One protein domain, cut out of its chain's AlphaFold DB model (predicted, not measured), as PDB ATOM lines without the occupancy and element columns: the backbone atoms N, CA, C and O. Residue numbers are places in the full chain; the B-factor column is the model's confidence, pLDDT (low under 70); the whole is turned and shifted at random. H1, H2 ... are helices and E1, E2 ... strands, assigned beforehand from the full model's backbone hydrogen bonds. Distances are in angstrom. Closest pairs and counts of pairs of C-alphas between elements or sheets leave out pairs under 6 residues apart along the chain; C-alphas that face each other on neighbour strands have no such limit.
ATOM      1  N   GLU A   9      -8.689  23.123 -31.642       89.88
ATOM      2  CA  GLU A   9      -9.395  24.323 -32.101       89.88
ATOM      3  C   GLU A   9     -10.575  24.013 -33.028       89.88
ATOM      4  O   GLU A   9     -11.537  24.783 -33.063       89.88
ATOM      5  N   LEU A  10     -10.571  22.860 -33.715       88.31
ATOM      6  CA  LEU A  10     -11.704  22.472 -34.557       88.31
ATOM      7  C   LEU A  10     -12.985  22.262 -33.734       88.31
ATOM      8  O   LEU A  10     -14.078  22.538 -34.220       88.31
ATOM      9  N   GLN A  11     -12.873  21.842 -32.471       86.69
ATOM     10  CA  GLN A  11     -14.039  21.658 -31.598       86.69
ATOM     11  C   GLN A  11     -14.738  22.988 -31.292       86.69
ATOM     12  O   GLN A  11     -15.966  23.042 -31.252       86.69
ATOM     13  N   LEU A  12     -13.968  24.068 -31.118       85.50
ATOM     14  CA  LEU A  12     -14.510  25.419 -30.948       85.50
ATOM     15  C   LEU A  12     -15.114  25.929 -32.256       85.50
ATOM     16  O   LEU A  12     -16.185  26.531 -32.254       85.50
ATOM     17  N   LEU A  13     -14.453  25.649 -33.380       85.12
ATOM     18  CA  LEU A  13     -14.927  26.068 -34.691       85.12
ATOM     19  C   LEU A  13     -16.261  25.398 -35.064       85.12
ATOM     20  O   LEU A  13     -17.140  26.073 -35.584       85.12
ATOM     21  N   ILE A  14     -16.469  24.122 -34.720       85.12
ATOM     22  CA  ILE A  14     -17.744  23.410 -34.948       85.12
ATOM     23  C   ILE A  14     -18.910  24.033 -34.178       85.12
ATOM     24  O   ILE A  14     -20.051  23.946 -34.621       85.12
ATOM     25  N   GLN A  15     -18.660  24.685 -33.043       81.88
ATOM     26  CA  GLN A  15     -19.712  25.376 -32.291       81.88
ATOM     27  C   GLN A  15     -20.140  26.693 -32.952       81.88
ATOM     28  O   GLN A  15     -21.168  27.251 -32.580       81.88
ATOM     29  N   ASN A  16     -19.379  27.193 -33.931       82.25
ATOM     30  CA  ASN A  16     -19.724  28.397 -34.667       82.25
ATOM     31  C   ASN A  16     -20.850  28.103 -35.684       82.25
ATOM     32  O   ASN A  16     -20.642  27.285 -36.585       82.25
ATOM     33  N   PRO A  17     -22.006  28.794 -35.614       77.12
ATOM     34  CA  PRO A  17     -23.113  28.584 -36.551       77.12
ATOM     35  C   PRO A  17     -22.719  28.804 -38.016       77.12
ATOM     36  O   PRO A  17     -23.134  28.048 -38.890       77.12
ATOM     37  N   GLY A  18     -21.849  29.781 -38.285       77.62
ATOM     38  CA  GLY A  18     -21.323  30.037 -39.622       77.62
ATOM     39  C   GLY A  18     -20.488  28.874 -40.152       77.62
ATOM     40  O   GLY A  18     -20.584  28.546 -41.327       77.62
ATOM     41  N   PHE A  19     -19.721  28.189 -39.297       82.81
ATOM     42  CA  PHE A  19     -18.994  26.987 -39.710       82.81
ATOM     43  C   PHE A  19     -19.929  25.801 -39.964       82.81
ATOM     44  O   PHE A  19     -19.742  25.071 -40.936       82.81
ATOM     45  N   GLN A  20     -20.960  25.625 -39.133       81.12
ATOM     46  CA  GLN A  20     -21.981  24.595 -39.352       81.12
ATOM     47  C   GLN A  20     -22.722  24.812 -40.673       81.12
ATOM     48  O   GLN A  20     -22.905  23.860 -41.426       81.12
ATOM     49  N   ALA A  21     -23.060  26.061 -40.997       78.62
ATOM     50  CA  ALA A  21     -23.686  26.409 -42.265       78.62
ATOM     51  C   ALA A  21     -22.815  26.013 -43.471       78.62
ATOM     52  O   ALA A  21     -23.353  25.504 -44.447       78.62
ATOM     53  N   LEU A  22     -21.483  26.146 -43.397       81.12
ATOM     54  CA  LEU A  22     -20.575  25.698 -44.470       81.12
ATOM     55  C   LEU A  22     -20.568  24.176 -44.633       81.12
ATOM     56  O   LEU A  22     -20.477  23.670 -45.750       81.12
ATOM     57  N   LEU A  23     -20.682  23.433 -43.528       83.88
ATOM     58  CA  LEU A  23     -20.769  21.973 -43.561       83.88
ATOM     59  C   LEU A  23     -22.056  21.472 -44.219       83.88
ATOM     60  O   LEU A  23     -22.129  20.296 -44.568       83.88
ATOM     61  N   GLU A  24     -23.053  22.327 -44.426       80.31
ATOM     62  CA  GLU A  24     -24.305  21.981 -45.105       80.31
ATOM     63  C   GLU A  24     -24.246  22.206 -46.605       80.31
ATOM     64  O   GLU A  24     -24.945  21.521 -47.339       80.31
ATOM     65  N   ILE A  25     -23.383  23.112 -47.060       81.00
ATOM     66  CA  ILE A  25     -23.294  23.484 -48.468       81.00
ATOM     67  C   ILE A  25     -22.871  22.261 -49.280       81.00
ATOM     68  O   ILE A  25     -21.831  21.646 -49.026       81.00
ATOM     69  N   ASP A  26     -23.709  21.878 -50.231       82.75
ATOM     70  CA  ASP A  26     -23.580  20.665 -51.038       82.75
ATOM     71  C   ASP A  26     -23.484  20.952 -52.542       82.75
ATOM     72  O   ASP A  26     -23.312  20.021 -53.329       82.75
ATOM     73  N   SER A  27     -23.553  22.229 -52.928       80.06
ATOM     74  CA  SER A  27     -23.478  22.709 -54.304       80.06
ATOM     75  C   SER A  27     -22.909  24.128 -54.380       80.06
ATOM     76  O   SER A  27     -22.991  24.907 -53.427       80.06
ATOM     77  N   SER A  28     -22.377  24.484 -55.551       78.75
ATOM     78  CA  SER A  28     -21.890  25.841 -55.836       78.75
ATOM     79  C   SER A  28     -23.014  26.885 -55.784       78.75
ATOM     80  O   SER A  28     -22.825  27.991 -55.285       78.75
ATOM     81  N   GLU A  29     -24.229  26.523 -56.210       79.88
ATOM     82  CA  GLU A  29     -25.397  27.408 -56.123       79.88
ATOM     83  C   GLU A  29     -25.744  27.742 -54.664       79.88
ATOM     84  O   GLU A  29     -25.889  28.917 -54.323       79.88
ATOM     85  N   ALA A  30     -25.787  26.732 -53.788       78.25
ATOM     86  CA  ALA A  30     -26.008  26.937 -52.357       78.25
ATOM     87  C   ALA A  30     -24.890  27.778 -51.719       78.25
ATOM     88  O   ALA A  30     -25.156  28.604 -50.844       78.25
ATOM     89  N   PHE A  31     -23.645  27.607 -52.179       78.56
ATOM     90  CA  PHE A  31     -22.522  28.431 -51.737       78.56
ATOM     91  C   PHE A  31     -22.708  29.898 -52.119       78.56
ATOM     92  O   PHE A  31     -22.555  30.773 -51.272       78.56
ATOM     93  N   LEU A  32     -23.073  30.173 -53.373       73.88
ATOM     94  CA  LEU A  32     -23.270  31.529 -53.883       73.88
ATOM     95  C   LEU A  32     -24.447  32.243 -53.211       73.88
ATOM     96  O   LEU A  32     -24.334  33.429 -52.913       73.88
ATOM     97  N   GLN A  33     -25.541  31.530 -52.928       74.19
ATOM     98  CA  GLN A  33     -26.689  32.086 -52.204       74.19
ATOM     99  C   GLN A  33     -26.313  32.521 -50.781       74.19
ATOM    100  O   GLN A  33     -26.759  33.568 -50.324       74.19
ATOM    101  N   ARG A  34     -25.434  31.765 -50.110       70.00
ATOM    102  CA  ARG A  34     -24.957  32.064 -48.747       70.00
ATOM    103  C   ARG A  34     -23.668  32.893 -48.701       70.00
ATOM    104  O   ARG A  34     -23.197  33.258 -47.626       70.00
ATOM    105  N   ALA A  35     -23.084  33.238 -49.850       59.50
ATOM    106  CA  ALA A  35     -21.784  33.911 -49.925       59.50
ATOM    107  C   ALA A  35     -21.774  35.308 -49.276       59.50
ATOM    108  O   ALA A  35     -20.713  35.775 -48.865       59.50
ATOM    109  N   LEU A  36     -22.934  35.968 -49.165       56.44
ATOM    110  CA  LEU A  36     -23.087  37.262 -48.482       56.44
ATOM    111  C   LEU A  36     -23.142  37.131 -46.950       56.44
ATOM    112  O   LEU A  36     -22.773  38.067 -46.244       56.44
ATOM    113  N   GLU A  37     -23.568  35.974 -46.443       61.81
ATOM    114  CA  GLU A  37     -23.696  35.664 -45.011       61.81
ATOM    115  C   GLU A  37     -22.371  35.174 -44.412       61.81
ATOM    116  O   GLU A  37     -22.143  35.226 -43.201       61.81
ATOM    117  N   HIS A  38     -21.460  34.705 -45.264       57.53
ATOM    118  CA  HIS A  38     -20.132  34.280 -44.863       57.53
ATOM    119  C   HIS A  38     -19.147  35.450 -45.006       57.53
ATOM    120  O   HIS A  38     -18.871  35.885 -46.124       57.53
ATOM    121  N   PRO A  39     -18.553  35.973 -43.911       49.19
ATOM    122  CA  PRO A  39     -17.503  36.977 -44.038       49.19
ATOM    123  C   PRO A  39     -16.383  36.424 -44.929       49.19
ATOM    124  O   PRO A  39     -16.090  35.233 -44.838       49.19
ATOM    125  N   ASN A  40     -15.773  37.306 -45.741       47.12
ATOM    126  CA  ASN A  40     -14.746  37.159 -46.808       47.12
ATOM    127  C   ASN A  40     -13.524  36.228 -46.561       47.12
ATOM    128  O   ASN A  40     -12.468  36.373 -47.176       47.12
ATOM    129  N   GLN A  41     -13.595  35.310 -45.611       51.72
ATOM    130  CA  GLN A  41     -12.546  34.408 -45.190       51.72
ATOM    131  C   GLN A  41     -12.735  32.990 -45.744       51.72
ATOM    132  O   GLN A  41     -11.747  32.260 -45.778       51.72
ATOM    133  N   GLN A  42     -13.938  32.595 -46.163       66.38
ATOM    134  CA  GLN A  42     -14.233  31.255 -46.682       66.38
ATOM    135  C   GLN A  42     -14.227  31.284 -48.216       66.38
ATOM    136  O   GLN A  42     -14.809  32.179 -48.820       66.38
ATOM    137  N   PHE A  43     -13.523  30.340 -48.842       74.50
ATOM    138  CA  PHE A  43     -13.353  30.291 -50.295       74.50
ATOM    139  C   PHE A  43     -13.963  29.015 -50.847       74.50
ATOM    140  O   PHE A  43     -13.759  27.931 -50.290       74.50
ATOM    141  N   GLU A  44     -14.644  29.148 -51.980       75.31
ATOM    142  CA  GLU A  44     -15.011  27.991 -52.775       75.31
ATOM    143  C   GLU A  44     -13.738  27.276 -53.238       75.31
ATOM    144  O   GLU A  44     -12.736  27.878 -53.642       75.31
ATOM    145  N   TYR A  45     -13.762  25.966 -53.081       74.38
ATOM    146  CA  TYR A  45     -12.700  25.061 -53.445       74.38
ATOM    147  C   TYR A  45     -12.961  24.503 -54.845       74.38
ATOM    148  O   TYR A  45     -14.087  24.139 -55.167       74.38
ATOM    149  N   TYR A  46     -11.895  24.387 -55.637       71.19
ATOM    150  CA  TYR A  46     -11.904  23.744 -56.945       71.19
ATOM    151  C   TYR A  46     -10.652  22.872 -57.072       71.19
ATOM    152  O   TYR A  46      -9.535  23.366 -56.897       71.19
ATOM    153  N   ALA A  47     -10.825  21.586 -57.387       60.47
ATOM    154  CA  ALA A  47      -9.717  20.638 -57.555       60.47
ATOM    155  C   ALA A  47      -8.775  20.978 -58.724       60.47
ATOM    156  O   ALA A  47      -7.611  20.581 -58.723       60.47
ATOM    157  N   GLY A  48      -9.252  21.768 -59.686       58.00
ATOM    158  CA  GLY A  48      -8.464  22.357 -60.759       58.00
ATOM    159  C   GLY A  48      -9.174  23.576 -61.340       58.00
ATOM    160  O   GLY A  48     -10.342  23.816 -61.055       58.00
ATOM    161  N   LYS A  49      -8.492  24.345 -62.201       45.66
ATOM    162  CA  LYS A  49      -9.043  25.577 -62.811       45.66
ATOM    163  C   LYS A  49     -10.327  25.371 -63.642       45.66
ATOM    164  O   LYS A  49     -10.896  26.366 -64.076       45.66
ATOM    165  N   TRP A  50     -10.735  24.122 -63.893       41.91
ATOM    166  CA  TRP A  50     -11.844  23.742 -64.777       41.91
ATOM    167  C   TRP A  50     -12.580  22.461 -64.331       41.91
ATOM    168  O   TRP A  50     -13.240  21.838 -65.155       41.91
ATOM    169  N   ASP A  51     -12.421  22.028 -63.076       51.47
ATOM    170  CA  ASP A  51     -13.029  20.787 -62.573       51.47
ATOM    171  C   ASP A  51     -14.226  21.105 -61.662       51.47
ATOM    172  O   ASP A  51     -14.055  21.402 -60.478       51.47
ATOM    173  N   GLU A  52     -15.426  21.101 -62.248       48.91
ATOM    174  CA  GLU A  52     -16.702  21.315 -61.546       48.91
ATOM    175  C   GLU A  52     -17.090  20.105 -60.673       48.91
ATOM    176  O   GLU A  52     -17.783  20.273 -59.672       48.91
ATOM    177  N   GLU A  53     -16.607  18.895 -60.996       50.81
ATOM    178  CA  GLU A  53     -16.903  17.667 -60.236       50.81
ATOM    179  C   GLU A  53     -16.085  17.578 -58.934       50.81
ATOM    180  O   GLU A  53     -16.480  16.902 -57.988       50.81
ATOM    181  N   GLY A  54     -14.966  18.306 -58.854       62.91
ATOM    182  CA  GLY A  54     -14.115  18.426 -57.668       62.91
ATOM    183  C   GLY A  54     -14.308  19.722 -56.876       62.91
ATOM    184  O   GLY A  54     -13.364  20.156 -56.209       62.91
ATOM    185  N   ALA A  55     -15.465  20.377 -56.992       75.75
ATOM    186  CA  ALA A  55     -15.760  21.614 -56.277       75.75
ATOM    187  C   ALA A  55     -16.182  21.363 -54.817       75.75
ATOM    188  O   ALA A  55     -16.613  20.270 -54.443       75.75
ATOM    189  N   GLY A  56     -16.034  22.372 -53.964       84.88
ATOM    190  CA  GLY A  56     -16.366  22.258 -52.550       84.88
ATOM    191  C   GLY A  56     -16.231  23.562 -51.777       84.88
ATOM    192  O   GLY A  56     -16.055  24.629 -52.353       84.88
ATOM    193  N   VAL A  57     -16.217  23.471 -50.452       86.88
ATOM    194  CA  VAL A  57     -15.960  24.600 -49.550       86.88
ATOM    195  C   VAL A  57     -14.704  24.321 -48.751       86.88
ATOM    196  O   VAL A  57     -14.616  23.292 -48.080       86.88
ATOM    197  N   LYS A  58     -13.725  25.232 -48.784       86.88
ATOM    198  CA  LYS A  58     -12.597  25.146 -47.850       86.88
ATOM    199  C   LYS A  58     -13.114  25.392 -46.439       86.88
ATOM    200  O   LYS A  58     -13.805  26.369 -46.224       86.88
ATOM    201  N   LEU A  59     -12.781  24.527 -45.493       88.44
ATOM    202  CA  LEU A  59     -13.248  24.616 -44.110       88.44
ATOM    203  C   LEU A  59     -12.214  25.312 -43.225       88.44
ATOM    204  O   LEU A  59     -12.532  26.244 -42.485       88.44
ATOM    205  N   PHE A  60     -10.968  24.846 -43.303       89.94
ATOM    206  CA  PHE A  60      -9.851  25.366 -42.525       89.94
ATOM    207  C   PHE A  60      -8.507  25.035 -43.176       89.94
ATOM    208  O   PHE A  60      -8.420  24.210 -44.090       89.94
ATOM    209  N   GLN A  61      -7.458  25.667 -42.658       88.88
ATOM    210  CA  GLN A  61      -6.070  25.427 -43.037       88.88
ATOM    211  C   GLN A  61      -5.171  25.217 -41.816       88.88
ATOM    212  O   GLN A  61      -5.482  25.693 -40.725       88.88
ATOM    213  N   THR A  62      -4.037  24.548 -41.999       86.81
ATOM    214  CA  THR A  62      -2.954  24.530 -41.005       86.81
ATOM    215  C   THR A  62      -2.108  25.804 -41.119       86.81
ATOM    216  O   THR A  62      -2.131  26.461 -42.166       86.81
ATOM    217  N   PRO A  63      -1.298  26.156 -40.107       82.25
ATOM    218  CA  PRO A  63      -0.399  27.295 -40.191       82.25
ATOM    219  C   PRO A  63       0.651  27.068 -41.278       82.25
ATOM    220  O   PRO A  63       0.953  25.936 -41.667       82.25
ATOM    221  N   MET A  64       1.244  28.155 -41.759       77.25
ATOM    222  CA  MET A  64       2.367  28.088 -42.687       77.25
ATOM    223  C   MET A  64       3.644  27.725 -41.920       77.25
ATOM    224  O   MET A  64       4.076  28.473 -41.038       77.25
ATOM    225  N   ARG A  65       4.276  26.590 -42.246       67.06
ATOM    226  CA  ARG A  65       5.562  26.188 -41.650       67.06
ATOM    227  C   ARG A  65       6.728  26.608 -42.541       67.06
ATOM    228  O   ARG A  65       6.839  26.165 -43.677       67.06
ATOM    229  N   GLY A  66       7.624  27.443 -42.008       57.69
ATOM    230  CA  GLY A  66       8.859  27.844 -42.698       57.69
ATOM    231  C   GLY A  66       9.896  26.716 -42.825       57.69
ATOM    232  O   GLY A  66       9.768  25.665 -42.199       57.69
ATOM    233  N   ASN A  67      10.955  26.968 -43.607       49.00
ATOM    234  CA  ASN A  67      12.075  26.056 -43.901       49.00
ATOM    235  C   ASN A  67      12.810  25.563 -42.638       49.00
ATOM    236  O   ASN A  67      13.854  26.110 -42.303       49.00
ATOM    237  N   ASN A  68      12.276  24.577 -41.918       44.91
ATOM    238  CA  ASN A  68      12.964  23.858 -40.831       44.91
ATOM    239  C   ASN A  68      12.348  22.475 -40.531       44.91
ATOM    240  O   ASN A  68      12.682  21.865 -39.517       44.91
ATOM    241  N   CYS A  69      11.494  21.952 -41.418       42.19
ATOM    242  CA  CYS A  69      10.879  20.622 -41.285       42.19
ATOM    243  C   CYS A  69      11.494  19.574 -42.231       42.19
ATOM    244  O   CYS A  69      10.866  18.565 -42.510       42.19
ATOM    245  N   GLY A  70      12.714  19.810 -42.730       45.78
ATOM    246  CA  GLY A  70      13.445  18.872 -43.596       45.78
ATOM    247  C   GLY A  70      13.543  19.259 -45.079       45.78
ATOM    248  O   GLY A  70      14.401  18.710 -45.761       45.78
ATOM    249  N   ALA A  71      12.770  20.245 -45.558       48.72
ATOM    250  CA  ALA A  71      12.752  20.688 -46.961       48.72
ATOM    251  C   ALA A  71      13.109  22.183 -47.152       48.72
ATOM    252  O   ALA A  71      13.093  22.979 -46.210       48.72
ATOM    253  N   ALA A  72      13.453  22.566 -48.390       52.34
ATOM    254  CA  ALA A  72      13.836  23.935 -48.785       52.34
ATOM    255  C   ALA A  72      12.644  24.888 -49.027       52.34
ATOM    256  O   ALA A  72      12.859  26.073 -49.306       52.34
ATOM    257  N   TYR A  73      11.421  24.371 -48.924       57.66
ATOM    258  CA  TYR A  73      10.155  25.063 -49.143       57.66
ATOM    259  C   TYR A  73       9.290  24.934 -47.887       57.66
ATOM    260  O   TYR A  73       9.431  23.972 -47.128       57.66
ATOM    261  N   GLY A  74       8.424  25.917 -47.652       62.47
ATOM    262  CA  GLY A  74       7.423  25.827 -46.598       62.47
ATOM    263  C   GLY A  74       6.179  25.085 -47.077       62.47
ATOM    264  O   GLY A  74       5.910  25.033 -48.279       62.47
ATOM    265  N   THR A  75       5.408  24.538 -46.139       71.50
ATOM    266  CA  THR A  75       4.170  23.804 -46.432       71.50
ATOM    267  C   THR A  75       3.003  24.300 -45.588       71.50
ATOM    268  O   THR A  75       3.169  24.760 -44.451       71.50
ATOM    269  N   TRP A  76       1.807  24.220 -46.162       78.75
ATOM    270  CA  TRP A  76       0.539  24.387 -45.458       78.75
ATOM    271  C   TRP A  76      -0.519  23.487 -46.094       78.75
ATOM    272  O   TRP A  76      -0.415  23.138 -47.273       78.75
ATOM    273  N   LEU A  77      -1.502  23.067 -45.299       85.62
ATOM    274  CA  LEU A  77      -2.546  22.145 -45.718       85.62
ATOM    275  C   LEU A  77      -3.917  22.786 -45.589       85.62
ATOM    276  O   LEU A  77      -4.158  23.571 -44.676       85.62
ATOM    277  N   ASN A  78      -4.814  22.393 -46.484       88.94
ATOM    278  CA  ASN A  78      -6.203  22.819 -46.532       88.94
ATOM    279  C   ASN A  78      -7.118  21.618 -46.438       88.94
ATOM    280  O   ASN A  78      -6.875  20.607 -47.095       88.94
ATOM    281  N   VAL A  79      -8.199  21.768 -45.685       89.38
ATOM    282  CA  VAL A  79      -9.278  20.787 -45.641       89.38
ATOM    283  C   VAL A  79     -10.512  21.401 -46.272       89.38
ATOM    284  O   VAL A  79     -10.939  22.484 -45.873       89.38
ATOM    285  N   ALA A  80     -11.076  20.717 -47.260       90.12
ATOM    286  CA  ALA A  80     -12.290  21.125 -47.948       90.12
ATOM    287  C   ALA A  80     -13.379  20.062 -47.812       90.12
ATOM    288  O   ALA A  80     -13.083  18.869 -47.775       90.12
ATOM    289  N   LYS A  81     -14.639  20.494 -47.767       90.06
ATOM    290  CA  LYS A  81     -15.801  19.630 -47.975       90.06
ATOM    291  C   LYS A  81     -16.161  19.649 -49.459       90.06
ATOM    292  O   LYS A  81     -16.407  20.724 -49.990       90.06
ATOM    293  N   LEU A  82     -16.207  18.499 -50.113       87.06
ATOM    294  CA  LEU A  82     -16.571  18.355 -51.520       87.06
ATOM    295  C   LEU A  82     -18.092  18.346 -51.711       87.06
ATOM    296  O   LEU A  82     -18.837  17.767 -50.913       87.06
ATOM    297  N   TYR A  83     -18.546  18.954 -52.801       83.38
ATOM    298  CA  TYR A  83     -19.926  18.872 -53.268       83.38
ATOM    299  C   TYR A  83     -20.211  17.496 -53.867       83.38
ATOM    300  O   TYR A  83     -19.326  16.856 -54.435       83.38
ATOM    301  N   GLY A  84     -21.446  17.011 -53.713       69.81
ATOM    302  CA  GLY A  84     -21.918  15.787 -54.376       69.81
ATOM    303  C   GLY A  84     -21.127  14.497 -54.101       69.81
ATOM    304  O   GLY A  84     -21.356  13.507 -54.792       69.81
ATOM    305  N   SER A  85     -20.227  14.479 -53.110       73.94
ATOM    306  CA  SER A  85     -19.319  13.359 -52.811       73.94
ATOM    307  C   SER A  85     -19.672  12.696 -51.470       73.94
ATOM    308  O   SER A  85     -18.952  12.872 -50.490       73.94
ATOM    309  N   PRO A  86     -20.789  11.948 -51.375       72.88
ATOM    310  CA  PRO A  86     -21.308  11.453 -50.096       72.88
ATOM    311  C   PRO A  86     -20.416  10.398 -49.426       72.88
ATOM    312  O   PRO A  86     -20.442  10.273 -48.204       72.88
ATOM    313  N   ASP A  87     -19.634   9.641 -50.201       75.31
ATOM    314  CA  ASP A  87     -18.811   8.548 -49.671       75.31
ATOM    315  C   ASP A  87     -17.494   9.039 -49.053       75.31
ATOM    316  O   ASP A  87     -17.046   8.497 -48.040       75.31
ATOM    317  N   LEU A  88     -16.882  10.064 -49.655       80.06
ATOM    318  CA  LEU A  88     -15.620  10.672 -49.225       80.06
ATOM    319  C   LEU A  88     -15.718  12.207 -49.305       80.06
ATOM    320  O   LEU A  88     -15.114  12.832 -50.179       80.06
ATOM    321  N   PRO A  89     -16.524  12.833 -48.431       84.44
ATOM    322  CA  PRO A  89     -16.877  14.241 -48.552       84.44
ATOM    323  C   PRO A  89     -15.760  15.204 -48.158       84.44
ATOM    324  O   PRO A  89     -15.939  16.402 -48.345       84.44
ATOM    325  N   TYR A  90     -14.634  14.748 -47.604       89.06
ATOM    326  CA  TYR A  90     -13.585  15.644 -47.117       89.06
ATOM    327  C   TYR A  90     -12.274  15.430 -47.853       89.06
ATOM    328  O   TYR A  90     -11.730  14.335 -47.830       89.06
ATOM    329  N   ARG A  91     -11.716  16.487 -48.437       87.94
ATOM    330  CA  ARG A  91     -10.425  16.451 -49.126       87.94
ATOM    331  C   ARG A  91      -9.370  17.204 -48.343       87.94
ATOM    332  O   ARG A  91      -9.609  18.330 -47.906       87.94
ATOM    333  N   VAL A  92      -8.183  16.615 -48.239       87.00
ATOM    334  CA  VAL A  92      -6.980  17.295 -47.750       87.00
ATOM    335  C   VAL A  92      -6.084  17.621 -48.938       87.00
ATOM    336  O   VAL A  92      -5.739  16.742 -49.728       87.00
ATOM    337  N   GLN A  93      -5.685  18.883 -49.052       84.75
ATOM    338  CA  GLN A  93      -4.685  19.343 -50.008       84.75
ATOM    339  C   GLN A  93      -3.479  19.916 -49.289       84.75
ATOM    340  O   GLN A  93      -3.621  20.507 -48.220       84.75
ATOM    341  N   ALA A  94      -2.314  19.816 -49.913       80.00
ATOM    342  CA  ALA A  94      -1.124  20.521 -49.473       80.00
ATOM    343  C   ALA A  94      -0.643  21.480 -50.551       80.00
ATOM    344  O   ALA A  94      -0.778  21.203 -51.743       80.00
ATOM    345  N   ALA A  95      -0.051  22.587 -50.117       76.19
ATOM    346  CA  ALA A  95       0.678  23.481 -50.995       76.19
ATOM    347  C   ALA A  95       2.123  23.644 -50.525       76.19
ATOM    348  O   ALA A  95       2.386  23.818 -49.329       76.19
ATOM    349  N   GLU A  96       3.041  23.663 -51.488       71.25
ATOM    350  CA  GLU A  96       4.424  24.088 -51.284       71.25
ATOM    351  C   GLU A  96       4.585  25.557 -51.675       71.25
ATOM    352  O   GLU A  96       4.093  26.017 -52.713       71.25
ATOM    353  N   TYR A  97       5.302  26.308 -50.840       61.38
ATOM    354  CA  TYR A  97       5.606  27.707 -51.105       61.38
ATOM    355  C   TYR A  97       7.085  28.018 -50.893       61.38
ATOM    356  O   TYR A  97       7.770  27.509 -50.002       61.38
ATOM    357  N   VAL A  98       7.589  28.919 -51.729       55.84
ATOM    358  CA  VAL A  98       8.919  29.512 -51.559       55.84
ATOM    359  C   VAL A  98       8.916  30.500 -50.389       55.84
ATOM    360  O   VAL A  98       7.907  31.168 -50.181       55.84
ATOM    361  N   PRO A  99      10.038  30.707 -49.673       49.94
ATOM    362  CA  PRO A  99      10.109  31.574 -48.485       49.94
ATOM    363  C   PRO A  99       9.592  33.016 -48.655       49.94
ATOM    364  O   PRO A  99       9.339  33.697 -47.668       49.94
ATOM    365  N   TRP A 100       9.443  33.492 -49.893       53.31
ATOM    366  CA  TRP A 100       8.874  34.793 -50.258       53.31
ATOM    367  C   TRP A 100       7.363  34.764 -50.573       53.31
ATOM    368  O   TRP A 100       6.837  35.741 -51.100       53.31
ATOM    369  N   GLY A 101       6.659  33.679 -50.232       49.00
ATOM    370  CA  GLY A 101       5.192  33.616 -50.179       49.00
ATOM    371  C   GLY A 101       4.481  33.346 -51.507       49.00
ATOM    372  O   GLY A 101       3.290  33.610 -51.612       49.00
ATOM    373  N   VAL A 102       5.188  32.847 -52.525       53.28
ATOM    374  CA  VAL A 102       4.556  32.427 -53.786       53.28
ATOM    375  C   VAL A 102       4.224  30.941 -53.689       53.28
ATOM    376  O   VAL A 102       5.123  30.122 -53.496       53.28
ATOM    377  N   GLU A 103       2.940  30.608 -53.797       56.50
ATOM    378  CA  GLU A 103       2.465  29.230 -53.952       56.50
ATOM    379  C   GLU A 103       2.978  28.678 -55.279       56.50
ATOM    380  O   GLU A 103       2.819  29.314 -56.325       56.50
ATOM    381  N   VAL A 104       3.650  27.531 -55.228       57.72
ATOM    382  CA  VAL A 104       4.267  26.940 -56.417       57.72
ATOM    383  C   VAL A 104       3.385  25.830 -56.970       57.72
ATOM    384  O   VAL A 104       3.119  25.841 -58.166       57.72
ATOM    385  N   ASP A 105       2.867  24.953 -56.106       62.69
ATOM    386  CA  ASP A 105       2.034  23.815 -56.497       62.69
ATOM    387  C   ASP A 105       1.050  23.426 -55.380       62.69
ATOM    388  O   ASP A 105       1.360  23.554 -54.193       62.69
ATOM    389  N   LEU A 106      -0.134  22.954 -55.783       69.62
ATOM    390  CA  LEU A 106      -1.184  22.389 -54.929       69.62
ATOM    391  C   LEU A 106      -1.384  20.925 -55.316       69.62
ATOM    392  O   LEU A 106      -1.596  20.638 -56.493       69.62
ATOM    393  N   GLU A 107      -1.376  20.025 -54.337       74.88
ATOM    394  CA  GLU A 107      -1.547  18.591 -54.571       74.88
ATOM    395  C   GLU A 107      -2.593  17.991 -53.625       74.88
ATOM    396  O   GLU A 107      -2.709  18.379 -52.456       74.88
ATOM    397  N   ASN A 108      -3.355  17.021 -54.132       77.06
ATOM    398  CA  ASN A 108      -4.335  16.280 -53.343       77.06
ATOM    399  C   ASN A 108      -3.621  15.210 -52.508       77.06
ATOM    400  O   ASN A 108      -2.953  14.337 -53.054       77.06
ATOM    401  N   ILE A 109      -3.800  15.260 -51.189       76.88
ATOM    402  CA  ILE A 109      -3.226  14.293 -50.242       76.88
ATOM    403  C   ILE A 109      -4.150  13.087 -50.073       76.88
ATOM    404  O   ILE A 109      -3.685  11.956 -49.963       76.88
ATOM    405  N   GLY A 110      -5.461  13.322 -50.073       80.06
ATOM    406  CA  GLY A 110      -6.450  12.257 -50.006       80.06
ATOM    407  C   GLY A 110      -7.860  12.763 -49.748       80.06
ATOM    408  O   GLY A 110      -8.053  13.917 -49.348       80.06
ATOM    409  N   ASP A 111      -8.810  11.854 -49.950       85.19
ATOM    410  CA  ASP A 111     -10.226  12.038 -49.651       85.19
ATOM    411  C   ASP A 111     -10.630  11.119 -48.494       85.19
ATOM    412  O   ASP A 111     -10.190   9.971 -48.403       85.19
ATOM    413  N   PHE A 112     -11.461  11.638 -47.599       87.06
ATOM    414  CA  PHE A 112     -11.765  11.063 -46.297       87.06
ATOM    415  C   PHE A 112     -13.266  11.032 -46.069       87.06
ATOM    416  O   PHE A 112     -14.012  11.912 -46.512       87.06
ATOM    417  N   LYS A 113     -13.703  10.009 -45.337       88.38
ATOM    418  CA  LYS A 113     -15.113   9.793 -45.037       88.38
ATOM    419  C   LYS A 113     -15.598  10.751 -43.956       88.38
ATOM    420  O   LYS A 113     -16.744  11.188 -43.985       88.38
ATOM    421  N   THR A 114     -14.732  11.073 -42.996       90.44
ATOM    422  CA  THR A 114     -15.088  11.921 -41.853       90.44
ATOM    423  C   THR A 114     -14.181  13.140 -41.720       90.44
ATOM    424  O   THR A 114     -13.012  13.118 -42.109       90.44
ATOM    425  N   LEU A 115     -14.713  14.212 -41.125       91.38
ATOM    426  CA  LEU A 115     -13.939  15.425 -40.870       91.38
ATOM    427  C   LEU A 115     -12.793  15.155 -39.881       91.38
ATOM    428  O   LEU A 115     -11.721  15.736 -40.019       91.38
ATOM    429  N   GLY A 116     -12.998  14.251 -38.916       91.25
ATOM    430  CA  GLY A 116     -11.960  13.813 -37.984       91.25
ATOM    431  C   GLY A 116     -10.784  13.115 -38.675       91.25
ATOM    432  O   GLY A 116      -9.637  13.424 -38.367       91.25
ATOM    433  N   GLU A 117     -11.042  12.234 -39.647       90.12
ATOM    434  CA  GLU A 117      -9.986  11.602 -40.458       90.12
ATOM    435  C   GLU A 117      -9.179  12.644 -41.246       90.12
ATOM    436  O   GLU A 117      -7.947  12.618 -41.237       90.12
ATOM    437  N   ALA A 118      -9.869  13.598 -41.882       90.50
ATOM    438  CA  ALA A 118      -9.224  14.679 -42.621       90.50
ATOM    439  C   ALA A 118      -8.387  15.590 -41.702       90.50
ATOM    440  O   ALA A 118      -7.277  15.979 -42.068       90.50
ATOM    441  N   LEU A 119      -8.883  15.896 -40.496       91.62
ATOM    442  CA  LEU A 119      -8.155  16.657 -39.477       91.62
ATOM    443  C   LEU A 119      -6.870  15.937 -39.056       91.62
ATOM    444  O   LEU A 119      -5.802  16.551 -39.009       91.62
ATOM    445  N   ASP A 120      -6.969  14.646 -38.740       89.38
ATOM    446  CA  ASP A 120      -5.820  13.851 -38.319       89.38
ATOM    447  C   ASP A 120      -4.767  13.756 -39.410       89.38
ATOM    448  O   ASP A 120      -3.590  13.963 -39.115       89.38
ATOM    449  N   CYS A 121      -5.186  13.514 -40.654       85.88
ATOM    450  CA  CYS A 121      -4.298  13.534 -41.806       85.88
ATOM    451  C   CYS A 121      -3.592  14.890 -41.931       85.88
ATOM    452  O   CYS A 121      -2.362  14.944 -41.932       85.88
ATOM    453  N   ALA A 122      -4.351  15.992 -41.963       87.19
ATOM    454  CA  ALA A 122      -3.796  17.324 -42.164       87.19
ATOM    455  C   ALA A 122      -2.726  17.671 -41.116       87.19
ATOM    456  O   ALA A 122      -1.644  18.146 -41.462       87.19
ATOM    457  N   PHE A 123      -2.993  17.386 -39.840       85.69
ATOM    458  CA  PHE A 123      -2.059  17.679 -38.754       85.69
ATOM    459  C   PHE A 123      -0.911  16.678 -38.636       85.69
ATOM    460  O   PHE A 123       0.208  17.107 -38.376       85.69
ATOM    461  N   ALA A 124      -1.133  15.380 -38.867       79.88
ATOM    462  CA  ALA A 124      -0.038  14.408 -38.902       79.88
ATOM    463  C   ALA A 124       0.992  14.818 -39.958       79.88
ATOM    464  O   ALA A 124       2.196  14.863 -39.708       79.88
ATOM    465  N   VAL A 125       0.500  15.216 -41.126       77.44
ATOM    466  CA  VAL A 125       1.351  15.661 -42.214       77.44
ATOM    467  C   VAL A 125       2.022  17.008 -41.911       77.44
ATOM    468  O   VAL A 125       3.229  17.159 -42.119       77.44
ATOM    469  N   HIS A 126       1.276  17.967 -41.357       78.88
ATOM    470  CA  HIS A 126       1.813  19.262 -40.930       78.88
ATOM    471  C   HIS A 126       2.943  19.121 -39.893       78.88
ATOM    472  O   HIS A 126       3.980  19.786 -39.985       78.88
ATOM    473  N   GLU A 127       2.757  18.252 -38.898       74.94
ATOM    474  CA  GLU A 127       3.676  18.062 -37.777       74.94
ATOM    475  C   GLU A 127       4.947  17.315 -38.184       74.94
ATOM    476  O   GLU A 127       6.040  17.710 -37.757       74.94
ATOM    477  N   HIS A 128       4.820  16.292 -39.031       66.44
ATOM    478  CA  HIS A 128       5.941  15.465 -39.478       66.44
ATOM    479  C   HIS A 128       6.717  16.057 -40.660       66.44
ATOM    480  O   HIS A 128       7.838  15.619 -40.909       66.44
ATOM    481  N   GLY A 129       6.172  17.068 -41.352       56.91
ATOM    482  CA  GLY A 129       6.865  17.756 -42.448       56.91
ATOM    483  C   GLY A 129       7.176  16.850 -43.642       56.91
ATOM    484  O   GLY A 129       8.092  17.137 -44.402       56.91
ATOM    485  N   SER A 130       6.445  15.743 -43.783       54.59
ATOM    486  CA  SER A 130       6.771  14.614 -44.660       54.59
ATOM    487  C   SER A 130       6.185  14.722 -46.070       54.59
ATOM    488  O   SER A 130       6.013  13.696 -46.729       54.59
ATOM    489  N   ILE A 131       5.873  15.939 -46.532       58.81
ATOM    490  CA  ILE A 131       5.456  16.177 -47.917       58.81
ATOM    491  C   ILE A 131       6.618  16.774 -48.704       58.81
ATOM    492  O   ILE A 131       7.110  17.845 -48.358       58.81
ATOM    493  N   GLU A 132       6.966  16.112 -49.806       60.34
ATOM    494  CA  GLU A 132       7.695  16.700 -50.933       60.34
ATOM    495  C   GLU A 132       6.775  16.650 -52.169       60.34
ATOM    496  O   GLU A 132       6.450  15.556 -52.634       60.34
ATOM    497  N   LEU A 133       6.332  17.798 -52.695       60.97
ATOM    498  CA  LEU A 133       5.478  17.898 -53.893       60.97
ATOM    499  C   LEU A 133       6.301  18.024 -55.187       60.97
ATOM    500  O   LEU A 133       5.924  17.445 -56.205       60.97
ATOM    501  N   ASP A 134       7.449  18.717 -55.155       57.22
ATOM    502  CA  ASP A 134       8.404  18.810 -56.282       57.22
ATOM    503  C   ASP A 134       9.615  17.869 -56.093       57.22
ATOM    504  O   ASP A 134      10.772  18.298 -56.002       57.22
ATOM    505  N   VAL A 135       9.376  16.551 -56.029       53.12
ATOM    506  CA  VAL A 135      10.468  15.562 -55.997       53.12
ATOM    507  C   VAL A 135      11.156  15.543 -57.360       53.12
ATOM    508  O   VAL A 135      10.697  14.908 -58.305       53.12
ATOM    509  N   ARG A 136      12.301  16.212 -57.493       56.22
ATOM    510  CA  ARG A 136      13.082  16.172 -58.739       56.22
ATOM    511  C   ARG A 136      13.837  14.853 -58.856       56.22
ATOM    512  O   ARG A 136      14.868  14.656 -58.213       56.22
ATOM    513  N   GLY A 137      13.330  13.955 -59.696       52.78
ATOM    514  CA  GLY A 137      14.009  12.725 -60.087       52.78
ATOM    515  C   GLY A 137      14.902  12.934 -61.311       52.78
ATOM    516  O   GLY A 137      14.659  13.818 -62.134       52.78
ATOM    517  N   PHE A 138      15.928  12.097 -61.452       50.34
ATOM    518  CA  PHE A 138      16.629  11.932 -62.724       50.34
ATOM    519  C   PHE A 138      15.997  10.754 -63.471       50.34
ATOM    520  O   PHE A 138      15.875   9.671 -62.895       50.34
ATOM    521  N   ASP A 139      15.586  10.953 -64.726       57.59
ATOM    522  CA  ASP A 139      15.180   9.835 -65.586       57.59
ATOM    523  C   ASP A 139      16.380   8.912 -65.890       57.59
ATOM    524  O   ASP A 139      17.530   9.205 -65.544       57.59
ATOM    525  N   ALA A 140      16.130   7.771 -66.539       58.16
ATOM    526  CA  ALA A 140      17.180   6.813 -66.900       58.16
ATOM    527  C   ALA A 140      18.276   7.416 -67.811       58.16
ATOM    528  O   ALA A 140      19.354   6.834 -67.940       58.16
ATOM    529  N   GLU A 141      18.025   8.584 -68.413       54.53
ATOM    530  CA  GLU A 141      18.960   9.343 -69.242       54.53
ATOM    531  C   GLU A 141      19.591  10.554 -68.522       54.53
ATOM    532  O   GLU A 141      20.347  11.310 -69.138       54.53
ATOM    533  N   GLY A 142      19.333  10.741 -67.223       47.34
ATOM    534  CA  GLY A 142      19.910  11.816 -66.415       47.34
ATOM    535  C   GLY A 142      19.266  13.192 -66.620       47.34
ATOM    536  O   GLY A 142      19.883  14.205 -66.286       47.34
ATOM    537  N   ARG A 143      18.048  13.265 -67.169       46.25
ATOM    538  CA  ARG A 143      17.279  14.513 -67.299       46.25
ATOM    539  C   ARG A 143      16.416  14.748 -66.062       46.25
ATOM    540  O   ARG A 143      15.962  13.800 -65.428       46.25
ATOM    541  N   TYR A 144      16.170  16.019 -65.746       44.31
ATOM    542  CA  TYR A 144      15.226  16.411 -64.697       44.31
ATOM    543  C   TYR A 144      13.803  16.001 -65.094       44.31
ATOM    544  O   TYR A 144      13.263  16.532 -66.065       44.31
ATOM    545  N   GLY A 145      13.205  15.086 -64.336       47.25
ATOM    546  CA  GLY A 145      11.783  14.756 -64.397       47.25
ATOM    547  C   GLY A 145      11.090  15.152 -63.094       47.25
ATOM    548  O   GLY A 145      11.672  14.992 -62.018       47.25
ATOM    549  N   LYS A 146       9.857  15.668 -63.185       51.25
ATOM    550  CA  LYS A 146       8.967  15.782 -62.018       51.25
ATOM    551  C   LYS A 146       8.671  14.352 -61.554       51.25
ATOM    552  O   LYS A 146       8.143  13.562 -62.333       51.25
ATOM    553  N   GLY A 147       9.134  13.999 -60.362       51.16
ATOM    554  CA  GLY A 147       8.820  12.739 -59.702       51.16
ATOM    555  C   GLY A 147       7.477  12.823 -58.987       51.16
ATOM    556  O   GLY A 147       6.934  13.914 -58.809       51.16
ATOM    557  N   ASP A 148       6.950  11.669 -58.591       51.09
ATOM    558  CA  ASP A 148       5.708  11.608 -57.825       51.09
ATOM    559  C   ASP A 148       5.906  12.237 -56.432       51.09
ATOM    560  O   ASP A 148       6.976  12.049 -55.829       51.09
ATOM    561  N   PRO A 149       4.895  12.953 -55.904       55.91
ATOM    562  CA  PRO A 149       4.918  13.471 -54.546       55.91
ATOM    563  C   PRO A 149       5.220  12.365 -53.536       55.91
ATOM    564  O   PRO A 149       4.727  11.238 -53.648       55.91
ATOM    565  N   ARG A 150       6.011  12.683 -52.512       58.22
ATOM    566  CA  ARG A 150       6.228  11.785 -51.374       58.22
ATOM    567  C   ARG A 150       5.419  12.282 -50.202       58.22
ATOM    568  O   ARG A 150       5.633  13.397 -49.747       58.22
ATOM    569  N   ILE A 151       4.512  11.436 -49.735       59.62
ATOM    570  CA  ILE A 151       3.677  11.689 -48.568       59.62
ATOM    571  C   ILE A 151       3.857  10.484 -47.651       59.62
ATOM    572  O   ILE A 151       3.298   9.417 -47.900       59.62
ATOM    573  N   ASP A 152       4.670  10.640 -46.609       57.25
ATOM    574  CA  ASP A 152       4.853   9.584 -45.612       57.25
ATOM    575  C   ASP A 152       3.788   9.765 -44.522       57.25
ATOM    576  O   ASP A 152       3.970  10.504 -43.549       57.25
ATOM    577  N   LEU A 153       2.621   9.151 -44.738       60.59
ATOM    578  CA  LEU A 153       1.570   9.068 -43.731       60.59
ATOM    579  C   LEU A 153       1.977   7.987 -42.733       60.59
ATOM    580  O   LEU A 153       1.871   6.794 -43.020       60.59
ATOM    581  N   ALA A 154       2.423   8.389 -41.542       53.25
ATOM    582  CA  ALA A 154       2.494   7.475 -40.411       53.25
ATOM    583  C   ALA A 154       1.056   7.104 -40.015       53.25
ATOM    584  O   ALA A 154       0.453   7.722 -39.142       53.25
ATOM    585  N   ALA A 155       0.481   6.130 -40.719       44.84
ATOM    586  CA  ALA A 155      -0.820   5.571 -40.412       44.84
ATOM    587  C   ALA A 155      -0.738   4.884 -39.044       44.84
ATOM    588  O   ALA A 155      -0.301   3.742 -38.915       44.84
ATOM    589  N   GLY A 156      -1.124   5.602 -37.994       52.81
ATOM    590  CA  GLY A 156      -1.727   4.944 -36.851       52.81
ATOM    591  C   GLY A 156      -3.137   4.559 -37.273       52.81
ATOM    592  O   GLY A 156      -3.921   5.443 -37.600       52.81
ATOM    593  N   ASP A 157      -3.477   3.271 -37.245       58.22
ATOM    594  CA  ASP A 157      -4.827   2.751 -37.550       58.22
ATOM    595  C   ASP A 157      -5.930   3.282 -36.596       58.22
ATOM    596  O   ASP A 157      -7.075   2.833 -36.622       58.22
ATOM    597  N   THR A 158      -5.596   4.221 -35.709       77.56
ATOM    598  CA  THR A 158      -6.458   4.773 -34.668       77.56
ATOM    599  C   THR A 158      -6.503   6.290 -34.764       77.56
ATOM    600  O   THR A 158      -5.469   6.945 -34.622       77.56
ATOM    601  N   LEU A 159      -7.714   6.827 -34.934       84.69
ATOM    602  CA  LEU A 159      -7.996   8.260 -34.849       84.69
ATOM    603  C   LEU A 159      -7.599   8.834 -33.484       84.69
ATOM    604  O   LEU A 159      -7.704   8.163 -32.451       84.69
ATOM    605  N   SER A 160      -7.178  10.094 -33.484       88.00
ATOM    606  CA  SER A 160      -6.931  10.866 -32.273       88.00
ATOM    607  C   SER A 160      -8.216  11.080 -31.474       88.00
ATOM    608  O   SER A 160      -9.336  10.994 -31.988       88.00
ATOM    609  N   VAL A 161      -8.058  11.390 -30.185       89.19
ATOM    610  CA  VAL A 161      -9.191  11.714 -29.306       89.19
ATOM    611  C   VAL A 161      -9.938  12.939 -29.838       89.19
ATOM    612  O   VAL A 161     -11.165  12.989 -29.789       89.19
ATOM    613  N   GLU A 162      -9.208  13.901 -30.398       90.62
ATOM    614  CA  GLU A 162      -9.742  15.113 -31.002       90.62
ATOM    615  C   GLU A 162     -10.572  14.810 -32.254       90.62
ATOM    616  O   GLU A 162     -11.683  15.324 -32.378       90.62
ATOM    617  N   ALA A 163     -10.079  13.943 -33.143       88.12
ATOM    618  CA  ALA A 163     -10.801  13.517 -34.342       88.12
ATOM    619  C   ALA A 163     -12.083  12.740 -34.007       88.12
ATOM    620  O   ALA A 163     -13.135  12.984 -34.602       88.12
ATOM    621  N   LEU A 164     -12.026  11.848 -33.012       88.94
ATOM    622  CA  LEU A 164     -13.202  11.126 -32.522       88.94
ATOM    623  C   LEU A 164     -14.245  12.075 -31.920       88.94
ATOM    624  O   LEU A 164     -15.434  11.936 -32.199       88.94
ATOM    625  N   ALA A 165     -13.807  13.057 -31.129       87.44
ATOM    626  CA  ALA A 165     -14.696  14.053 -30.540       87.44
ATOM    627  C   ALA A 165     -15.387  14.909 -31.613       87.44
ATOM    628  O   ALA A 165     -16.591  15.142 -31.527       87.44
ATOM    629  N   VAL A 166     -14.652  15.325 -32.650       88.75
ATOM    630  CA  VAL A 166     -15.198  16.060 -33.802       88.75
ATOM    631  C   VAL A 166     -16.298  15.262 -34.501       88.75
ATOM    632  O   VAL A 166     -17.387  15.791 -34.723       88.75
ATOM    633  N   ASN A 167     -16.049  13.985 -34.796       89.62
ATOM    634  CA  ASN A 167     -17.036  13.133 -35.459       89.62
ATOM    635  C   ASN A 167     -18.301  12.959 -34.602       89.62
ATOM    636  O   ASN A 167     -19.407  13.156 -35.103       89.62
ATOM    637  N   ALA A 168     -18.146  12.702 -33.301       86.06
ATOM    638  CA  ALA A 168     -19.273  12.569 -32.376       86.06
ATOM    639  C   ALA A 168     -20.107  13.860 -32.259       86.06
ATOM    640  O   ALA A 168     -21.335  13.808 -32.161       86.06
ATOM    641  N   MET A 169     -19.463  15.034 -32.285       85.00
ATOM    642  CA  MET A 169     -20.170  16.319 -32.266       85.00
ATOM    643  C   MET A 169     -21.022  16.521 -33.523       85.00
ATOM    644  O   MET A 169     -22.154  16.986 -33.414       85.00
ATOM    645  N   LEU A 170     -20.508  16.154 -34.701       85.38
ATOM    646  CA  LEU A 170     -21.255  16.267 -35.956       85.38
ATOM    647  C   LEU A 170     -22.438  15.294 -36.020       85.38
ATOM    648  O   LEU A 170     -23.518  15.693 -36.449       85.38
ATOM    649  N   GLU A 171     -22.265  14.060 -35.545       84.88
ATOM    650  CA  GLU A 171     -23.362  13.088 -35.436       84.88
ATOM    651  C   GLU A 171     -24.478  13.609 -34.519       84.88
ATOM    652  O   GLU A 171     -25.641  13.646 -34.918       84.88
ATOM    653  N   SER A 172     -24.128  14.128 -33.336       79.38
ATOM    654  CA  SER A 172     -25.113  14.688 -32.402       79.38
ATOM    655  C   SER A 172     -25.862  15.900 -32.976       79.38
ATOM    656  O   SER A 172     -27.058  16.072 -32.730       79.38
ATOM    657  N   LEU A 173     -25.184  16.745 -33.759       77.19
ATOM    658  CA  LEU A 173     -25.823  17.871 -34.446       77.19
ATOM    659  C   LEU A 173     -26.796  17.402 -35.537       77.19
ATOM    660  O   LEU A 173     -27.867  17.993 -35.693       77.19
ATOM    661  N   ALA A 174     -26.455  16.338 -36.265       75.06
ATOM    662  CA  ALA A 174     -27.329  15.754 -37.277       75.06
ATOM    663  C   ALA A 174     -28.598  15.137 -36.657       75.06
ATOM    664  O   ALA A 174     -29.693  15.344 -37.183       75.06
ATOM    665  N   GLU A 175     -28.475  14.448 -35.518       74.12
ATOM    666  CA  GLU A 175     -29.608  13.865 -34.781       74.12
ATOM    667  C   GLU A 175     -30.592  14.936 -34.296       74.12
ATOM    668  O   GLU A 175     -31.778  14.879 -34.626       74.12
ATOM    669  N   ARG A 176     -30.102  15.978 -33.607       68.38
ATOM    670  CA  ARG A 176     -30.949  17.087 -33.121       68.38
ATOM    671  C   ARG A 176     -31.723  17.769 -34.245       68.38
ATOM    672  O   ARG A 176     -32.856  18.209 -34.062       68.38
ATOM    673  N   ARG A 177     -31.119  17.858 -35.429       67.00
ATOM    674  CA  ARG A 177     -31.771  18.440 -36.602       67.00
ATOM    675  C   ARG A 177     -32.906  17.571 -37.129       67.00
ATOM    676  O   ARG A 177     -33.944  18.103 -37.513       67.00
ATOM    677  N   GLN A 178     -32.723  16.253 -37.157       67.06
ATOM    678  CA  GLN A 178     -33.789  15.338 -37.565       67.06
ATOM    679  C   GLN A 178     -34.979  15.399 -36.605       67.06
ATOM    680  O   GLN A 178     -36.120  15.394 -37.066       67.06
ATOM    681  N   GLU A 179     -34.722  15.523 -35.303       63.19
ATOM    682  CA  GLU A 179     -35.767  15.711 -34.291       63.19
ATOM    683  C   GLU A 179     -36.554  17.008 -34.528       63.19
ATOM    684  O   GLU A 179     -37.783  16.977 -34.579       63.19
ATOM    685  N   HIS A 180     -35.870  18.131 -34.771       56.47
ATOM    686  CA  HIS A 180     -36.528  19.410 -35.055       56.47
ATOM    687  C   HIS A 180     -37.421  19.346 -36.306       56.47
ATOM    688  O   HIS A 180     -38.583  19.752 -36.277       56.47
ATOM    689  N   LEU A 181     -36.917  18.766 -37.401       56.91
ATOM    690  CA  LEU A 181     -37.690  18.591 -38.637       56.91
ATOM    691  C   LEU A 181     -38.897  17.656 -38.455       56.91
ATOM    692  O   LEU A 181     -39.918  17.827 -39.124       56.91
TER     693      LEU A 181
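What this domain is: This is residues 9 to 181 of the 394 residues of an uncharacterized protein of Pseudomonas sp. Leaf58 (UniProt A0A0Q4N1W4). A five-stranded antiparallel sheet, strongly twisted and curled like part of a barrel, has the helix H4 lying along one face, with the short H2 over the same face. The longest helix, H5, starts beside H4 and H1 and runs away from the sheet, where its residues 174 to 181 stick out at one end; the small hairpin E6 and E7 makes the other end. The printed part has 173 residues, with five named helices and seven named strands in the order H1 H2 H3 E1 E2 E3 E4 E5 H4 E6 E7 H5 along the chain; the class is mixed, helices and strands, with 99 residues in named elements, and the large sheet is ordered E1 - E2 - E3 - E4 - E5. It is compact, with a radius of gyration of the C-alphas of 17.6 A, yet elongated, spanning 65 by 36 by 30 A.

How they stand to each other: Begin with the sheet, a meander, each strand the antiparallel neighbour of the one before: E1 (44 to 46), E2 (55 to 61), E3 (74 to 82), E4 (90 to 97) and E5 (103 to 112). Look for N 45 and O 56 at 2.8 A, N 57 and O 81 at 2.8 A, N 78 and O 93 at 2.8 A, and N 112 and O 90 at 2.7 A. H4, residues 115 to 128, lies over E3 and E4 at a height over the sheet of 8.3 A, along the strands; the C-alphas of Leu 77 and Ala 122, the closest of E3 and H4, are 6.1 A apart. H2, residues 17 to 24, is on the same face, over E2, which gives two layers, helices on one face of a sheet. H3, residues 28 to 34, only grazes the sheet with residues 28 to 32. H5, residues 161 to 181, touches H4 at a shallow tilt of 22 degrees, opposite ways, closest at the C-alphas of Gly 116 and Ala 163, 3.8 A. With residues 162 to 169 alone, H5 touches H1, residues 9 to 14, closest at the C-alphas of Gln 11 and Val 166, 6.1 A. The hairpin E6 (136 to 138) and E7 (144 to 146) is apart from the sheet's strands; its N 145 and O 137 are 2.9 A apart. In the five helices every O i to N i+4 pair is within hydrogen-bond range.

Where its parts are: Find C-alpha 9 at (-9.395, 24.323, -32.101), where H1 begins. E3 measures 25.6 A, E5 24.3 A, E4 23.0 A and H4 19.9 A. H5 runs 30.8 A to C-alpha 181 at (-37.690, 18.591, -38.637).

The domain as a whole: The C-alphas farthest apart, those of Glu 141 and His 180, are 65.9 A apart. The printed part has no cut; the links E2 to E3 and E7 to H5 are long. Mean pLDDT of the printed part is 71.2, and 73 residues are under 70, among them 128 to 157.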